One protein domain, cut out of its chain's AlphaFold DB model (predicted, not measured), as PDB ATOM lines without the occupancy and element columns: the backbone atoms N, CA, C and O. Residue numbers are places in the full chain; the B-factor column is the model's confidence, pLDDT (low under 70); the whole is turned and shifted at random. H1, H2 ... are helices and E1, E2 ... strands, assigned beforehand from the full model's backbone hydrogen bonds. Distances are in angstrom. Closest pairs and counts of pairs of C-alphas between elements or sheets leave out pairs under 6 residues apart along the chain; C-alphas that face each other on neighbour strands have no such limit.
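AT A GLANCE: This is residues 17 to 86 of the 90 residues of an uncharacterized protein of Paucibacter aquatile (UniProt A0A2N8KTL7). A twisted sheet of four strands has two short helices over one face, while no named helix covers the other. H2 packs along the E1 and E4 side of the sheet, and H1 sits more loosely over the E2 side. The printed part has 70 residues, with E1, E2, E3, H1, H2 and E4 in that order along it; the sheet runs E3, E2, E1, E4, all antiparallel. The class is mixed, helices and strands, and the whole is compact, with a radius of gyration of the C-alphas of 11.7 A and spans of 32 by 24 by 22 A.

IN THESE COORDINATES: E1 is residues 17 to 21, 13.3 A long, beginning at C-alpha 17 (36.880, 13.438, 25.552). E2 is residues 31 to 37, 20.0 A, and E3 is residues 40 to 45, 17.1 A. H1 is residues 51 to 58, 10.3 A, and H2 is residues 66 to 73, 10.7 A. E4 is residues 79 to 85, 17.3 A, ending at C-alpha 85 (38.343, 8.189, 22.125).

HOW THE PARTS SIT: E1, E2 and E3 form a meander, each strand the antiparallel neighbour of the one before, with hairpins E1 and E2, and E2 and E3. N 20 and O 32 are 2.8 A apart, and N 35 and O 42 are 2.9 A apart, both within hydrogen-bond range. E4, an edge strand, is antiparallel to E1, with N 19 and O 81 at 2.9 A. H1 and H2 are on the same face of the sheet, making two layers, helices on one face of a sheet. H2 has a height over the sheet of 8.1 A and lies over E1 and E4, along the strands at 14 degrees to E1 on the local plane; its closest C-alphas to E4 are those of Ser 68 and Cys 83, 5.5 A. H1 has a height over the sheet of 9.7 A and is only just over E2, on which 3 of its 8 C-alphas fall, slantwise to the strands at 41 degrees to E2 on the local plane. H1 and H2 are apart. In both helices every O i to N i+4 pair is within hydrogen-bond range.

THE WHOLE: The C-alphas farthest apart, those of Phe 27 and Pro 62, are 34.2 A apart. The printed part has no cut, and no link is long. The mean pLDDT of the printed part is 93.5, and no printed residue is under 70.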
ATOM      1  N   VAL A  17      37.065  11.994  25.427       98.12
ATOM      2  CA  VAL A  17      36.880  13.438  25.552       98.12
ATOM      3  C   VAL A  17      35.616  13.796  24.787       98.12
ATOM      4  O   VAL A  17      35.551  13.600  23.568       98.12
ATOM      5  N   ILE A  18      34.632  14.347  25.490       98.06
ATOM      6  CA  ILE A  18      33.408  14.868  24.885       98.06
ATOM      7  C   ILE A  18      33.215  16.335  25.252       98.06
ATOM      8  O   ILE A  18      33.606  16.772  26.334       98.06
ATOM      9  N   ILE A  19      32.552  17.077  24.375       98.12
ATOM     10  CA  ILE A  19      31.973  18.374  24.711       98.12
ATOM     11  C   ILE A  19      30.476  18.180  24.920       98.12
ATOM     12  O   ILE A  19      29.799  17.580  24.081       98.12
ATOM     13  N   VAL A  20      29.968  18.678  26.041       97.00
ATOM     14  CA  VAL A  20      28.540  18.764  26.340       97.00
ATOM     15  C   VAL A  20      28.136  20.223  26.224       97.00
ATOM     16  O   VAL A  20      28.713  21.064  26.909       97.00
ATOM     17  N   THR A  21      27.156  20.508  25.374       95.94
ATOM     18  CA  THR A  21      26.561  21.843  25.273       95.94
ATOM     19  C   THR A  21      25.196  21.867  25.943       95.94
ATOM     20  O   THR A  21      24.497  20.850  25.928       95.94
ATOM     21  N   THR A  22      24.811  23.003  26.514       91.38
ATOM     22  CA  THR A  22      23.471  23.271  27.052       91.38
ATOM     23  C   THR A  22      22.840  24.450  26.307       91.38
ATOM     24  O   THR A  22      23.477  25.088  25.477       91.38
ATOM     25  N   GLY A  23      21.551  24.705  26.531       85.69
ATOM     26  CA  GLY A  23      20.858  25.877  25.971       85.69
ATOM     27  C   GLY A  23      20.794  27.068  26.932       85.69
ATOM     28  O   GLY A  23      19.923  27.916  26.766       85.69
ATOM     29  N   GLU A  24      21.617  27.078  27.985       82.38
ATOM     30  CA  GLU A  24      21.497  28.013  29.119       82.38
ATOM     31  C   GLU A  24      22.369  29.275  28.967       82.38
ATOM     32  O   GLU A  24      22.266  30.207  29.767       82.38
ATOM     33  N   GLY A  25      23.185  29.339  27.913       77.00
ATOM     34  CA  GLY A  25      23.982  30.509  27.562       77.00
ATOM     35  C   GLY A  25      23.140  31.703  27.084       77.00
ATOM     36  O   GLY A  25      21.940  31.577  26.808       77.00
ATOM     37  N   PRO A  26      23.746  32.900  26.965       73.25
ATOM     38  CA  PRO A  26      25.180  33.192  27.108       73.25
ATOM     39  C   PRO A  26      25.590  33.685  28.509       73.25
ATOM     40  O   PRO A  26      26.715  34.142  28.692       73.25
ATOM     41  N   PHE A  27      24.669  33.705  29.476       75.69
ATOM     42  CA  PHE A  27      24.935  34.254  30.813       75.69
ATOM     43  C   PHE A  27      25.563  33.236  31.772       75.69
ATOM     44  O   PHE A  27      26.203  33.638  32.739       75.69
ATOM     45  N   GLU A  28      25.388  31.947  31.487       79.06
ATOM     46  CA  GLU A  28      25.983  30.815  32.196       79.06
ATOM     47  C   GLU A  28      26.899  30.043  31.236       79.06
ATOM     48  O   GLU A  28      26.701  30.099  30.018       79.06
ATOM     49  N   ASP A  29      27.876  29.308  31.780       78.69
ATOM     50  CA  ASP A  29      28.676  28.362  30.996       78.69
ATOM     51  C   ASP A  29      27.744  27.340  30.331       78.69
ATOM     52  O   ASP A  29      27.081  26.547  31.003       78.69
ATOM     53  N   ASP A  30      27.712  27.329  29.003       88.69
ATOM     54  CA  ASP A  30      26.886  26.421  28.208       88.69
ATOM     55  C   ASP A  30      27.709  25.383  27.445       88.69
ATOM     56  O   ASP A  30      27.146  24.559  26.726       88.69
ATOM     57  N   VAL A  31      29.031  25.361  27.640       94.81
ATOM     58  CA  VAL A  31      29.948  24.403  27.017       94.81
ATOM     59  C   VAL A  31      30.884  23.794  28.061       94.81
ATOM     60  O   VAL A  31      31.706  24.480  28.669       94.81
ATOM     61  N   PHE A  32      30.822  22.471  28.211       96.06
ATOM     62  CA  PHE A  32      31.609  21.713  29.183       96.06
ATOM     63  C   PHE A  32      32.434  20.621  28.509       96.06
ATOM     64  O   PHE A  32      31.910  19.788  27.769       96.06
ATOM     65  N   TRP A  33      33.720  20.566  28.837       97.50
ATOM     66  CA  TRP A  33      34.636  19.511  28.422       97.50
ATOM     67  C   TRP A  33      34.616  18.391  29.447       97.50
ATOM     68  O   TRP A  33      35.035  18.584  30.586       97.50
ATOM     69  N   VAL A  34      34.148  17.212  29.057       97.25
ATOM     70  CA  VAL A  34      34.109  16.042  29.932       97.25
ATOM     71  C   VAL A  34      35.196  15.068  29.501       97.25
ATOM     72  O   VAL A  34      35.188  14.545  28.387       97.25
ATOM     73  N   LEU A  35      36.132  14.832  30.413       97.69
ATOM     74  CA  LEU A  35      37.209  13.864  30.275       97.69
ATOM     75  C   LEU A  35      36.852  12.654  31.127       97.69
ATOM     76  O   LEU A  35      36.542  12.817  32.308       97.69
ATOM     77  N   SER A  36      36.906  11.448  30.566       96.62
ATOM     78  CA  SER A  36      36.562  10.226  31.298       96.62
ATOM     79  C   SER A  36      37.607   9.127  31.115       96.62
ATOM     80  O   SER A  36      38.300   9.056  30.098       96.62
ATOM     81  N   GLY A  37      37.766   8.285  32.136       94.81
ATOM     82  CA  GLY A  37      38.774   7.231  32.170       94.81
ATOM     83  C   GLY A  37      38.696   6.383  33.436       94.81
ATOM     84  O   GLY A  37      38.483   6.912  34.524       94.81
ATOM     85  N   ASN A  38      38.850   5.062  33.301       86.75
ATOM     86  CA  ASN A  38      38.893   4.096  34.413       86.75
ATOM     87  C   ASN A  38      37.790   4.293  35.487       86.75
ATOM     88  O   ASN A  38      38.049   4.296  36.690       86.75
ATOM     89  N   GLY A  39      36.544   4.516  35.048       84.38
ATOM     90  CA  GLY A  39      35.385   4.701  35.935       84.38
ATOM     91  C   GLY A  39      35.301   6.061  36.639       84.38
ATOM     92  O   GLY A  39      34.436   6.240  37.494       84.38
ATOM     93  N   ARG A  40      36.171   7.015  36.291       89.19
ATOM     94  CA  ARG A  40      36.167   8.399  36.784       89.19
ATOM     95  C   ARG A  40      36.027   9.382  35.626       89.19
ATOM     96  O   ARG A  40      36.240   9.028  34.465       89.19
ATOM     97  N   GLY A  41      35.690  10.624  35.945       91.12
ATOM     98  CA  GLY A  41      35.665  11.699  34.967       91.12
ATOM     99  C   GLY A  41      35.742  13.065  35.623       91.12
ATOM    100  O   GLY A  41      35.381  13.207  36.784       91.12
ATOM    101  N   CYS A  42      36.201  14.064  34.879       93.69
ATOM    102  CA  CYS A  42      36.123  15.460  35.287       93.69
ATOM    103  C   CYS A  42      35.455  16.290  34.189       93.69
ATOM    104  O   CYS A  42      35.654  16.046  32.999       93.69
ATOM    105  N   ALA A  43      34.640  17.254  34.609       94.31
ATOM    106  CA  ALA A  43      34.027  18.238  33.732       94.31
ATOM    107  C   ALA A  43      34.731  19.582  33.937       94.31
ATOM    108  O   ALA A  43      34.903  20.024  35.074       94.31
ATOM    109  N   VAL A  44      35.142  20.214  32.845       94.44
ATOM    110  CA  VAL A  44      35.841  21.499  32.838       94.44
ATOM    111  C   VAL A  44      35.026  22.478  31.986       94.44
ATOM    112  O   VAL A  44      34.884  22.244  30.784       94.44
ATOM    113  N   PRO A  45      34.467  23.553  32.566       94.69
ATOM    114  CA  PRO A  45      33.791  24.596  31.795       94.69
ATOM    115  C   PRO A  45      34.737  25.261  30.791       94.69
ATOM    116  O   PRO A  45      35.915  25.465  31.112       94.69
ATOM    117  N   SER A  46      34.243  25.604  29.599       93.19
ATOM    118  CA  SER A  46      35.048  26.231  28.537       93.19
ATOM    119  C   SER A  46      35.689  27.557  28.952       93.19
ATOM    120  O   SER A  46      36.813  27.826  28.531       93.19
ATOM    121  N   GLU A  47      35.067  28.318  29.853       91.12
ATOM    122  CA  GLU A  47      35.600  29.601  30.339       91.12
ATOM    123  C   GLU A  47      36.617  29.453  31.493       91.12
ATOM    124  O   GLU A  47      37.079  30.434  32.084       91.12
ATOM    125  N   SER A  48      37.021  28.222  31.831       92.81
ATOM    126  CA  SER A  48      38.031  27.974  32.868       92.81
ATOM    127  C   SER A  48      39.405  28.535  32.480       92.81
ATOM    128  O   SER A  48      39.886  28.322  31.369       92.81
ATOM    129  N   ALA A  49      40.119  29.133  33.442       93.31
ATOM    130  CA  ALA A  49      41.413  29.795  33.216       93.31
ATOM    131  C   ALA A  49      42.511  28.924  32.556       93.31
ATOM    132  O   ALA A  49      43.433  29.475  31.969       93.31
ATOM    133  N   GLY A  50      42.423  27.589  32.645       94.12
ATOM    134  CA  GLY A  50      43.368  26.639  32.032       94.12
ATOM    135  C   GLY A  50      42.847  25.918  30.781       94.12
ATOM    136  O   GLY A  50      43.438  24.923  30.351       94.12
ATOM    137  N   MET A  51      41.707  26.345  30.224       95.38
ATOM    138  CA  MET A  51      41.068  25.644  29.107       95.38
ATOM    139  C   MET A  51      41.937  25.658  27.844       95.38
ATOM    140  O   MET A  51      42.011  24.666  27.121       95.38
ATOM    141  N   LYS A  52      42.651  26.757  27.584       95.44
ATOM    142  CA  LYS A  52      43.511  26.876  26.401       95.44
ATOM    143  C   LYS A  52      44.659  25.862  26.423       95.44
ATOM    144  O   LYS A  52      44.944  25.223  25.405       95.44
ATOM    145  N   GLU A  53      45.315  25.699  27.568       97.56
ATOM    146  CA  GLU A  53      46.375  24.713  27.770       97.56
ATOM    147  C   GLU A  53      45.825  23.288  27.672       97.56
ATOM    148  O   GLU A  53      46.437  22.436  27.019       97.56
ATOM    149  N   LEU A  54      44.653  23.043  28.268       97.00
ATOM    150  CA  LEU A  54      43.963  21.760  28.182       97.00
ATOM    151  C   LEU A  54      43.661  21.394  26.724       97.00
ATOM    152  O   LEU A  54      44.085  20.331  26.271       97.00
ATOM    153  N   LEU A  55      43.014  22.285  25.971       97.44
ATOM    154  CA  LEU A  55      42.696  22.078  24.559       97.44
ATOM    155  C   LEU A  55      43.955  21.820  23.729       97.44
ATOM    156  O   LEU A  55      44.000  20.856  22.966       97.44
ATOM    157  N   THR A  56      45.004  22.623  23.932       97.94
ATOM    158  CA  THR A  56      46.286  22.447  23.232       97.94
ATOM    159  C   THR A  56      46.845  21.044  23.460       97.94
ATOM    160  O   THR A  56      47.340  20.417  22.525       97.94
ATOM    161  N   ARG A  57      46.751  20.524  24.691       97.69
ATOM    162  CA  ARG A  57      47.213  19.175  25.033       97.69
ATOM    163  C   ARG A  57      46.323  18.086  24.434       97.69
ATOM    164  O   ARG A  57      46.861  17.101  23.930       97.69
ATOM    165  N   LEU A  58      45.002  18.257  24.474       97.62
ATOM    166  CA  LEU A  58      44.033  17.313  23.910       97.62
ATOM    167  C   LEU A  58      44.182  17.180  22.389       97.62
ATOM    168  O   LEU A  58      44.163  16.068  21.873       97.62
ATOM    169  N   GLN A  59      44.448  18.283  21.685       97.44
ATOM    170  CA  GLN A  59      44.697  18.288  20.239       97.44
ATOM    171  C   GLN A  59      45.971  17.534  19.819       97.44
ATOM    172  O   GLN A  59      46.132  17.237  18.639       97.44
ATOM    173  N   GLN A  60      46.869  17.203  20.755       97.19
ATOM    174  CA  GLN A  60      48.031  16.344  20.483       97.19
ATOM    175  C   GLN A  60      47.697  14.846  20.539       97.19
ATOM    176  O   GLN A  60      48.564  14.015  20.261       97.19
ATOM    177  N   LEU A  61      46.479  14.472  20.941       96.56
ATOM    178  CA  LEU A  61      46.065  13.075  20.955       96.56
ATOM    179  C   LEU A  61      45.883  12.574  19.508       96.56
ATOM    180  O   LEU A  61      45.198  13.226  18.716       96.56
ATOM    181  N   PRO A  62      46.454  11.411  19.142       95.31
ATOM    182  CA  PRO A  62      46.227  10.823  17.826       95.31
ATOM    183  C   PRO A  62      44.731  10.600  17.581       95.31
ATOM    184  O   PRO A  62      44.051  10.022  18.431       95.31
ATOM    185  N   GLY A  63      44.233  11.065  16.433       95.69
ATOM    186  CA  GLY A  63      42.818  10.954  16.063       95.69
ATOM    187  C   GLY A  63      41.889  11.984  16.720       95.69
ATOM    188  O   GLY A  63      40.676  11.814  16.659       95.69
ATOM    189  N   PHE A  64      42.415  13.037  17.361       97.69
ATOM    190  CA  PHE A  64      41.574  14.099  17.923       97.69
ATOM    191  C   PHE A  64      40.768  14.822  16.828       97.69
ATOM    192  O   PHE A  64      41.323  15.330  15.851       97.69
ATOM    193  N   ASN A  65      39.450  14.893  17.008       97.62
ATOM    194  CA  ASN A  65      38.501  15.442  16.051       97.62
ATOM    195  C   ASN A  65      38.212  16.926  16.338       97.62
ATOM    196  O   ASN A  65      37.351  17.275  17.149       97.62
ATOM    197  N   ASN A  66      38.918  17.807  15.627       97.19
ATOM    198  CA  ASN A  66      38.688  19.253  15.702       97.19
ATOM    199  C   ASN A  66      37.369  19.695  15.048       97.19
ATOM    200  O   ASN A  66      36.817  20.718  15.447       97.19
ATOM    201  N   GLU A  67      36.832  18.940  14.087       97.81
ATOM    202  CA  GLU A  67      35.530  19.257  13.486       97.81
ATOM    203  C   GLU A  67      34.408  19.117  14.517       97.81
ATOM    204  O   GLU A  67      33.535  19.980  14.589       97.81
ATOM    205  N   SER A  68      34.471  18.102  15.385       97.44
ATOM    206  CA  SER A  68      33.532  17.960  16.503       97.44
ATOM    207  C   SER A  68      33.610  19.126  17.488       97.44
ATOM    208  O   SER A  68      32.578  19.537  18.010       97.44
ATOM    209  N   VAL A  69      34.799  19.705  17.706       97.44
ATOM    210  CA  VAL A  69      34.939  20.926  18.521       97.44
ATOM    211  C   VAL A  69      34.244  22.105  17.843       97.44
ATOM    212  O   VAL A  69      33.453  22.790  18.480       97.44
ATOM    213  N   ILE A  70      34.488  22.320  16.547       96.62
ATOM    214  CA  ILE A  70      33.860  23.408  15.779       96.62
ATOM    215  C   ILE A  70      32.331  23.277  15.798       96.62
ATOM    216  O   ILE A  70      31.634  24.264  16.027       96.62
ATOM    217  N   GLN A  71      31.809  22.064  15.602       96.69
ATOM    218  CA  GLN A  71      30.373  21.792  15.670       96.69
ATOM    219  C   GLN A  71      29.797  22.080  17.058       96.69
ATOM    220  O   GLN A  71      28.730  22.684  17.153       96.69
ATOM    221  N   ALA A  72      30.512  21.700  18.119       95.81
ATOM    222  CA  ALA A  72      30.085  21.975  19.482       95.81
ATOM    223  C   ALA A  72      30.003  23.481  19.764       95.81
ATOM    224  O   ALA A  72      28.994  23.941  20.284       95.81
ATOM    225  N   MET A  73      31.007  24.261  19.350       92.94
ATOM    226  CA  MET A  73      31.028  25.718  19.564       92.94
ATOM    227  C   MET A  73      29.935  26.466  18.782       92.94
ATOM    228  O   MET A  73      29.633  27.613  19.095       92.94
ATOM    229  N   GLY A  74      29.349  25.838  17.756       90.94
ATOM    230  CA  GLY A  74      28.194  26.364  17.021       90.94
ATOM    231  C   GLY A  74      26.837  25.855  17.523       90.94
ATOM    232  O   GLY A  74      25.809  26.219  16.951       90.94
ATOM    233  N   SER A  75      26.814  24.991  18.540       92.06
ATOM    234  CA  SER A  75      25.586  24.419  19.089       92.06
ATOM    235  C   SER A  75      24.885  25.409  20.016       92.06
ATOM    236  O   SER A  75      25.512  26.032  20.860       92.06
ATOM    237  N   THR A  76      23.563  25.508  19.894       88.38
ATOM    238  CA  THR A  76      22.695  26.318  20.774       88.38
ATOM    239  C   THR A  76      21.706  25.449  21.553       88.38
ATOM    240  O   THR A  76      20.656  25.902  22.004       88.38
ATOM    241  N   SER A  77      21.971  24.143  21.621       90.50
ATOM    242  CA  SER A  77      21.062  23.141  22.174       90.50
ATOM    243  C   SER A  77      21.809  22.130  23.031       90.50
ATOM    244  O   SER A  77      23.030  21.995  22.955       90.50
ATOM    245  N   ASN A  78      21.050  21.367  23.818       94.81
ATOM    246  CA  ASN A  78      21.585  20.240  24.570       94.81
ATOM    247  C   ASN A  78      22.134  19.177  23.610       94.81
ATOM    248  O   ASN A  78      21.360  18.521  22.909       94.81
ATOM    249  N   ALA A  79      23.452  19.005  23.572       96.00
ATOM    250  CA  ALA A  79      24.107  18.069  22.664       96.00
ATOM    251  C   ALA A  79      25.417  17.531  23.251       96.00
ATOM    252  O   ALA A  79      25.960  18.063  24.220       96.00
ATOM    253  N   LYS A  80      25.903  16.429  22.672       97.50
ATOM    254  CA  LYS A  80      27.181  15.805  23.023       97.50
ATOM    255  C   LYS A  80      27.989  15.560  21.759       97.50
ATOM    256  O   LYS A  80      27.475  14.968  20.813       97.50
ATOM    257  N   PHE A  81      29.252  15.960  21.780       97.81
ATOM    258  CA  PHE A  81      30.171  15.837  20.656       97.81
ATOM    259  C   PHE A  81      31.402  15.063  21.113       97.81
ATOM    260  O   PHE A  81      32.086  15.494  22.037       97.81
ATOM    261  N   ILE A  82      31.677  13.912  20.499       97.69
ATOM    262  CA  ILE A  82      32.876  13.126  20.813       97.69
ATOM    263  C   ILE A  82      34.058  13.757  20.086       97.69
ATOM    264  O   ILE A  82      34.133  13.714  18.862       97.69
ATOM    265  N   CYS A  83      34.993  14.323  20.842       98.12
ATOM    266  CA  CYS A  83      36.204  14.927  20.292       98.12
ATOM    267  C   CYS A  83      37.346  13.916  20.198       98.12
ATOM    268  O   CYS A  83      38.229  14.070  19.361       98.12
ATOM    269  N   TRP A  84      37.354  12.888  21.048       98.12
ATOM    270  CA  TRP A  84      38.377  11.848  21.014       98.12
ATOM    271  C   TRP A  84      37.957  10.604  21.798       98.12
ATOM    272  O   TRP A  84      37.294  10.713  22.830       98.12
ATOM    273  N   SER A  85      38.417   9.432  21.358       96.31
ATOM    274  CA  SER A  85      38.343   8.189  22.125       96.31
ATOM    275  C   SER A  85      39.602   7.338  21.940       96.31
ATOM    276  O   SER A  85      40.171   7.239  20.848       96.31
ATOM    277  N   ARG A  86      40.069   6.712  23.026       94.25
ATOM    278  CA  ARG A  86      41.293   5.906  23.006       94.25
ATOM    279  C   ARG A  86      41.107   4.682  22.119       94.25
ATOM    280  O   ARG A  86      40.191   3.893  22.319       94.25
TER     281      ARG A  86